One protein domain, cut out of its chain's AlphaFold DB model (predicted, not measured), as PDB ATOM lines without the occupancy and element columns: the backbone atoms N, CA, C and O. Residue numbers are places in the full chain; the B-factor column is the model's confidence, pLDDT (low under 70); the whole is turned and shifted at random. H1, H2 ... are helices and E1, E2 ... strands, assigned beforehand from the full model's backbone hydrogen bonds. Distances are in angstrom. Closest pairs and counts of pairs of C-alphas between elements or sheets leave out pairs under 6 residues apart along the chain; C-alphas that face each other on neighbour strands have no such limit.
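This is residues 48 to 104 of the 209 residues of the protein "DUF1281_C domain-containing protein" of Dietzia sp. oral taxon 368 (UniProt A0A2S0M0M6). Two parallel strands, E1 and E2, make the middle, with H1 packed on E2 toward one end of the long axis, H3 reaching toward the other, and H2 along one side. The 57 printed residues, of mixed class, run E1, H1, E2, H2, H3; the whole is compact, radius of gyration of the C-alphas 11.0 A, yet elongated, 33 by 21 by 16 A.

E1, residues 52 to 59, bends by 102 degrees at residue 55. E2, residues 75 to 79, is its parallel neighbour at 33 degrees, with N 57 and O 76 2.8 A apart, within hydrogen-bond range. H1, residues 62 to 69, follows E1 in a strand-helix-strand unit, two parallel strands with a helix between, whose crossover is right-handed; the closest C-alphas of H1 and E2, Ala 65 and Ala 77, are 4.9 A apart. H2, residues 80 to 90, is closest to E1 at C-alphas Arg 80 and Val 58, 5.7 A. H3, residues 95 to 102, is close but not clearly touching H2, C-alphas Trp 98 and Phe 90 being 7.4 A apart. In H1, H2 and H3 every O i to N i+4 pair is within hydrogen-bond range.

E1, 14.1 A long, begins at C-alpha 52 (14.812, 52.156, 131.809). H2 measures 15.2 A; H3 ends at C-alpha 102 (30.586, 49.393, 129.959).

The farthest C-alphas, Glu 63 and Gly 104, are 34.2 A apart. The printed part has no cut, and no printed residue is under 70 in pLDDT.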
ATOM      1  N   GLU A  48      16.502  47.398 125.264       95.12
ATOM      2  CA  GLU A  48      15.576  47.144 126.379       95.12
ATOM      3  C   GLU A  48      15.882  47.989 127.624       95.12
ATOM      4  O   GLU A  48      14.993  48.216 128.438       95.12
ATOM      5  N   LEU A  49      17.121  48.469 127.776       96.06
ATOM      6  CA  LEU A  49      17.527  49.319 128.891       96.06
ATOM      7  C   LEU A  49      17.428  50.815 128.573       96.06
ATOM      8  O   LEU A  49      17.465  51.612 129.507       96.06
ATOM      9  N   ASP A  50      17.295  51.222 127.305       92.50
ATOM     10  CA  ASP A  50      17.368  52.636 126.897       92.50
ATOM     11  C   ASP A  50      16.261  53.507 127.508       92.50
ATOM     12  O   ASP A  50      16.491  54.674 127.856       92.50
ATOM     13  N   ALA A  51      15.064  52.940 127.664       94.00
ATOM     14  CA  ALA A  51      13.943  53.599 128.326       94.00
ATOM     15  C   ALA A  51      13.980  53.435 129.855       94.00
ATOM     16  O   ALA A  51      13.340  54.214 130.558       94.00
ATOM     17  N   VAL A  52      14.738  52.465 130.377       96.50
ATOM     18  CA  VAL A  52      14.812  52.156 131.809       96.50
ATOM     19  C   VAL A  52      15.802  53.091 132.482       96.50
ATOM     20  O   VAL A  52      17.001  53.084 132.187       96.50
ATOM     21  N   ILE A  53      15.301  53.915 133.398       93.19
ATOM     22  CA  ILE A  53      16.072  55.005 134.001       93.19
ATOM     23  C   ILE A  53      16.388  54.756 135.476       93.19
ATOM     24  O   ILE A  53      15.981  53.764 136.075       93.19
ATOM     25  N   SER A  54      17.204  55.639 136.050       92.62
ATOM     26  CA  SER A  54      17.635  55.579 137.445       92.62
ATOM     27  C   SER A  54      17.124  56.807 138.210       92.62
ATOM     28  O   SER A  54      17.273  57.915 137.689       92.62
ATOM     29  N   PRO A  55      16.628  56.657 139.452       93.56
ATOM     30  CA  PRO A  55      16.456  55.394 140.179       93.56
ATOM     31  C   PRO A  55      15.290  54.556 139.624       93.56
ATOM     32  O   PRO A  55      14.226  55.091 139.334       93.56
ATOM     33  N   LEU A  56      15.506  53.241 139.499       96.62
ATOM     34  CA  LEU A  56      14.491  52.273 139.070       96.62
ATOM     35  C   LEU A  56      13.788  51.684 140.294       96.62
ATOM     36  O   LEU A  56      14.457  51.218 141.220       96.62
ATOM     37  N   ARG A  57      12.454  51.648 140.287       97.38
ATOM     38  CA  ARG A  57      11.661  50.959 141.307       97.38
ATOM     39  C   ARG A  57      11.406  49.508 140.894       97.38
ATOM     40  O   ARG A  57      11.027  49.231 139.762       97.38
ATOM     41  N   VAL A  58      11.595  48.582 141.831       97.81
ATOM     42  CA  VAL A  58      11.230  47.171 141.649       97.81
ATOM     43  C   VAL A  58       9.953  46.906 142.432       97.81
ATOM     44  O   VAL A  58       9.921  47.145 143.639       97.81
ATOM     45  N   VAL A  59       8.915  46.449 141.740       98.25
ATOM     46  CA  VAL A  59       7.585  46.162 142.301       98.25
ATOM     47  C   VAL A  59       7.224  44.685 142.135       98.25
ATOM     48  O   VAL A  59       7.899  43.942 141.417       98.25
ATOM     49  N   GLU A  60       6.183  44.236 142.832       96.75
ATOM     50  CA  GLU A  60       5.801  42.819 142.844       96.75
ATOM     51  C   GLU A  60       4.943  42.429 141.630       96.75
ATOM     52  O   GLU A  60       5.100  41.327 141.104       96.75
ATOM     53  N   THR A  61       4.069  43.319 141.145       98.06
ATOM     54  CA  THR A  61       3.139  43.025 140.041       98.06
ATOM     55  C   THR A  61       3.385  43.905 138.820       98.06
ATOM     56  O   THR A  61       3.896  45.020 138.922       98.06
ATOM     57  N   GLN A  62       3.017  43.394 137.641       98.00
ATOM     58  CA  GLN A  62       3.087  44.171 136.402       98.00
ATOM     59  C   GLN A  62       2.076  45.327 136.409       98.00
ATOM     60  O   GLN A  62       2.414  46.411 135.961       98.00
ATOM     61  N   GLU A  63       0.894  45.132 137.002       98.06
ATOM     62  CA  GLU A  63      -0.128  46.179 137.145       98.06
ATOM     63  C   GLU A  63       0.403  47.400 137.915       98.06
ATOM     64  O   GLU A  63       0.254  48.523 137.446       98.06
ATOM     65  N   GLU A  64       1.103  47.201 139.041       98.00
ATOM     66  CA  GLU A  64       1.714  48.311 139.794       98.00
ATOM     67  C   GLU A  64       2.808  49.013 138.970       98.00
ATOM     68  O   GLU A  64       2.942  50.236 139.015       98.00
ATOM     69  N   ALA A  65       3.600  48.252 138.203       97.50
ATOM     70  CA  ALA A  65       4.631  48.824 137.341       97.50
ATOM     71  C   ALA A  65       4.010  49.697 136.242       97.50
ATOM     72  O   ALA A  65       4.477  50.811 136.012       97.50
ATOM     73  N   ASP A  66       2.951  49.205 135.603       97.88
ATOM     74  CA  ASP A  66       2.230  49.902 134.540       97.88
ATOM     75  C   ASP A  66       1.541  51.166 135.078       97.88
ATOM     76  O   ASP A  66       1.633  52.217 134.448       97.88
ATOM     77  N   GLU A  67       0.944  51.117 136.274       98.00
ATOM     78  CA  GLU A  67       0.382  52.299 136.944       98.00
ATOM     79  C   GLU A  67       1.442  53.373 137.233       98.00
ATOM     80  O   GLU A  67       1.194  54.562 137.029       98.00
ATOM     81  N   ILE A  68       2.632  52.971 137.697       97.06
ATOM     82  CA  ILE A  68       3.732  53.904 137.984       97.06
ATOM     83  C   ILE A  68       4.305  54.503 136.697       97.06
ATOM     84  O   ILE A  68       4.637  55.690 136.669       97.06
ATOM     85  N   ASN A  69       4.462  53.688 135.656       97.12
ATOM     86  CA  ASN A  69       5.003  54.142 134.378       97.12
ATOM     87  C   ASN A  69       3.999  55.032 133.628       97.12
ATOM     88  O   ASN A  69       4.409  56.004 132.991       97.12
ATOM     89  N   GLY A  70       2.699  54.739 133.741       96.25
ATOM     90  CA  GLY A  70       1.631  55.453 133.049       96.25
ATOM     91  C   GLY A  70       1.899  55.551 131.545       96.25
ATOM     92  O   GLY A  70       2.367  54.601 130.922       96.25
ATOM     93  N   ASP A  71       1.669  56.736 130.977       95.06
ATOM     94  CA  ASP A  71       1.928  57.038 129.561       95.06
ATOM     95  C   ASP A  71       3.362  57.556 129.300       95.06
ATOM     96  O   ASP A  71       3.619  58.226 128.299       95.06
ATOM     97  N   SER A  72       4.309  57.337 130.221       93.38
ATOM     98  CA  SER A  72       5.676  57.839 130.063       93.38
ATOM     99  C   SER A  72       6.472  57.034 129.032       93.38
ATOM    100  O   SER A  72       6.529  55.811 129.094       93.38
ATOM    101  N   ASP A  73       7.238  57.724 128.179       93.19
ATOM    102  CA  ASP A  73       8.267  57.098 127.326       93.19
ATOM    103  C   ASP A  73       9.473  56.554 128.128       93.19
ATOM    104  O   ASP A  73      10.439  56.030 127.565       93.19
ATOM    105  N   ARG A  74       9.474  56.735 129.456       95.25
ATOM    106  CA  ARG A  74      10.505  56.250 130.376       95.25
ATOM    107  C   ARG A  74       9.922  55.206 131.317       95.25
ATOM    108  O   ARG A  74       8.820  55.354 131.829       95.25
ATOM    109  N   ILE A  75      10.726  54.191 131.609       97.12
ATOM    110  CA  ILE A  75      10.384  53.110 132.527       97.12
ATOM    111  C   ILE A  75      10.999  53.427 133.892       97.12
ATOM    112  O   ILE A  75      12.222  53.388 134.072       97.12
ATOM    113  N   TRP A  76      10.127  53.750 134.844       96.88
ATOM    114  CA  TRP A  76      10.439  54.069 136.238       96.88
ATOM    115  C   TRP A  76      10.251  52.878 137.174       96.88
ATOM    116  O   TRP A  76      10.870  52.839 138.241       96.88
ATOM    117  N   ALA A  77       9.419  51.909 136.789       98.00
ATOM    118  CA  ALA A  77       9.164  50.700 137.551       98.00
ATOM    119  C   ALA A  77       9.154  49.449 136.668       98.00
ATOM    120  O   ALA A  77       8.653  49.462 135.545       98.00
ATOM    121  N   VAL A  78       9.687  48.354 137.205       98.19
ATOM    122  CA  VAL A  78       9.610  47.015 136.610       98.19
ATOM    123  C   VAL A  78       9.329  45.976 137.688       98.19
ATOM    124  O   VAL A  78       9.563  46.214 138.876       98.19
ATOM    125  N   THR A  79       8.869  44.796 137.282       98.44
ATOM    126  CA  THR A  79       8.731  43.667 138.206       98.44
ATOM    127  C   THR A  79      10.095  43.127 138.639       98.44
ATOM    128  O   THR A  79      11.105  43.293 137.946       98.44
ATOM    129  N   ARG A  80      10.122  42.409 139.768       98.00
ATOM    130  CA  ARG A  80      11.307  41.667 140.228       98.00
ATOM    131  C   ARG A  80      11.867  40.729 139.157       98.00
ATOM    132  O   ARG A  80      13.063  40.774 138.892       98.00
ATOM    133  N   ALA A  81      11.005  39.954 138.500       98.00
ATOM    134  CA  ALA A  81      11.410  39.031 137.443       98.00
ATOM    135  C   ALA A  81      12.076  39.759 136.260       98.00
ATOM    136  O   ALA A  81      13.102  39.312 135.750       98.00
ATOM    137  N   THR A  82      11.540  40.915 135.851       98.00
ATOM    138  CA  THR A  82      12.142  41.733 134.788       98.00
ATOM    139  C   THR A  82      13.500  42.298 135.207       98.00
ATOM    140  O   THR A  82      14.445  42.250 134.420       98.00
ATOM    141  N   ALA A  83      13.629  42.796 136.442       97.69
ATOM    142  CA  ALA A  83      14.902  43.294 136.961       97.69
ATOM    143  C   ALA A  83      15.971  42.188 137.041       97.69
ATOM    144  O   ALA A  83      17.116  42.411 136.649       97.69
ATOM    145  N   GLU A  84      15.601  40.990 137.502       98.12
ATOM    146  CA  GLU A  84      16.488  39.821 137.561       98.12
ATOM    147  C   GLU A  84      16.952  39.395 136.166       98.12
ATOM    148  O   GLU A  84      18.150  39.200 135.957       98.12
ATOM    149  N   ARG A  85      16.036  39.351 135.191       98.06
ATOM    150  CA  ARG A  85      16.374  39.099 133.786       98.06
ATOM    151  C   ARG A  85      17.355  40.140 133.246       98.06
ATOM    152  O   ARG A  85      18.344  39.774 132.627       98.06
ATOM    153  N   PHE A  86      17.133  41.430 133.503       98.19
ATOM    154  CA  PHE A  86      18.058  42.479 133.057       98.19
ATOM    155  C   PHE A  86      19.465  42.324 133.643       98.19
ATOM    156  O   PHE A  86      20.455  42.505 132.933       98.19
ATOM    157  N   ILE A  87      19.576  41.942 134.916       97.81
ATOM    158  CA  ILE A  87      20.876  41.629 135.522       97.81
ATOM    159  C   ILE A  87      21.501  40.405 134.847       97.81
ATOM    160  O   ILE A  87      22.688  40.432 134.542       97.81
ATOM    161  N   GLN A  88      20.720  39.353 134.605       98.06
ATOM    162  CA  GLN A  88      21.207  38.127 133.976       98.06
ATOM    163  C   GLN A  88      21.706  38.364 132.543       98.06
ATOM    164  O   GLN A  88      22.784  37.887 132.191       98.06
ATOM    165  N   ASP A  89      20.945  39.106 131.741       97.62
ATOM    166  CA  ASP A  89      21.201  39.266 130.309       97.62
ATOM    167  C   ASP A  89      22.195  40.399 130.018       97.62
ATOM    168  O   ASP A  89      23.000  40.305 129.090       97.62
ATOM    169  N   PHE A  90      22.164  41.476 130.813       97.19
ATOM    170  CA  PHE A  90      22.920  42.704 130.538       97.19
ATOM    171  C   PHE A  90      23.875  43.119 131.662       97.19
ATOM    172  O   PHE A  90      24.638  44.071 131.490       97.19
ATOM    173  N   GLY A  91      23.828  42.463 132.826       97.25
ATOM    174  CA  GLY A  91      24.621  42.840 134.002       97.25
ATOM    175  C   GLY A  91      24.155  44.128 134.691       97.25
ATOM    176  O   GLY A  91      24.826  44.615 135.599       97.25
ATOM    177  N   ALA A  92      23.025  44.707 134.274       97.19
ATOM    178  CA  ALA A  92      22.531  45.984 134.774       97.19
ATOM    179  C   ALA A  92      21.011  46.096 134.632       97.19
ATOM    180  O   ALA A  92      20.437  45.633 133.658       97.19
ATOM    181  N   VAL A  93      20.369  46.781 135.582       96.38
ATOM    182  CA  VAL A  93      18.905  46.964 135.603       96.38
ATOM    183  C   VAL A  93      18.405  48.175 134.816       96.38
ATOM    184  O   VAL A  93      17.208  48.305 134.614       96.38
ATOM    185  N   ASN A  94      19.282  49.098 134.422       96.81
ATOM    186  CA  ASN A  94      18.915  50.321 133.708       96.81
ATOM    187  C   ASN A  94      20.088  50.826 132.856       96.81
ATOM    188  O   ASN A  94      21.235  50.409 133.061       96.81
ATOM    189  N   CYS A  95      19.813  51.748 131.925       95.50
ATOM    190  CA  CYS A  95      20.839  52.266 131.015       95.50
ATOM    191  C   CYS A  95      22.000  52.946 131.747       95.50
ATOM    192  O   CYS A  95      23.145  52.800 131.332       95.50
ATOM    193  N   LEU A  96      21.746  53.660 132.849       95.50
ATOM    194  CA  LEU A  96      22.798  54.349 133.597       95.50
ATOM    195  C   LEU A  96      23.816  53.363 134.177       95.50
ATOM    196  O   LEU A  96      25.020  53.549 134.015       95.50
ATOM    197  N   ASN A  97      23.339  52.317 134.846       96.56
ATOM    198  CA  ASN A  97      24.200  51.303 135.443       96.56
ATOM    199  C   ASN A  97      24.979  50.548 134.366       96.56
ATOM    200  O   ASN A  97      26.178  50.326 134.528       96.56
ATOM    201  N   TRP A  98      24.324  50.230 133.245       97.56
ATOM    202  CA  TRP A  98      24.988  49.587 132.119       97.56
ATOM    203  C   TRP A  98      26.097  50.473 131.541       97.56
ATOM    204  O   TRP A  98      27.232  50.023 131.409       97.56
ATOM    205  N   ARG A  99      25.810  51.752 131.265       97.12
ATOM    206  CA  ARG A  99      26.786  52.702 130.704       97.12
ATOM    207  C   ARG A  99      27.945  52.960 131.658       97.12
ATOM    208  O   ARG A  99      29.088  52.979 131.230       97.12
ATOM    209  N   ARG A 100      27.701  53.034 132.965       96.44
ATOM    210  CA  ARG A 100      28.789  53.113 133.953       96.44
ATOM    211  C   ARG A 100      29.698  51.889 133.918       96.44
ATOM    212  O   ARG A 100      30.906  52.045 133.993       96.44
ATOM    213  N   ALA A 101      29.129  50.693 133.790       97.19
ATOM    214  CA  ALA A 101      29.903  49.456 133.759       97.19
ATOM    215  C   ALA A 101      30.641  49.225 132.426       97.19
ATOM    216  O   ALA A 101      31.695  48.600 132.424       97.19
ATOM    217  N   ASN A 102      30.096  49.712 131.307       97.75
ATOM    218  CA  ASN A 102      30.586  49.393 129.959       97.75
ATOM    219  C   ASN A 102      31.275  50.567 129.258       97.75
ATOM    220  O   ASN A 102      32.177  50.357 128.452       97.75
ATOM    221  N   TRP A 103      30.865  51.800 129.547       97.94
ATOM    222  CA  TRP A 103      31.514  53.012 129.048       97.94
ATOM    223  C   TRP A 103      32.402  53.669 130.096       97.94
ATOM    224  O   TRP A 103      33.433  54.210 129.729       97.94
ATOM    225  N   GLY A 104      32.023  53.624 131.374       96.69
ATOM    226  CA  GLY A 104      32.694  54.361 132.455       96.69
ATOM    227  C   GLY A 104      32.070  55.709 132.776       96.69
ATOM    228  O   GLY A 104      32.372  56.320 133.795       96.69
TER     229      GLY A 104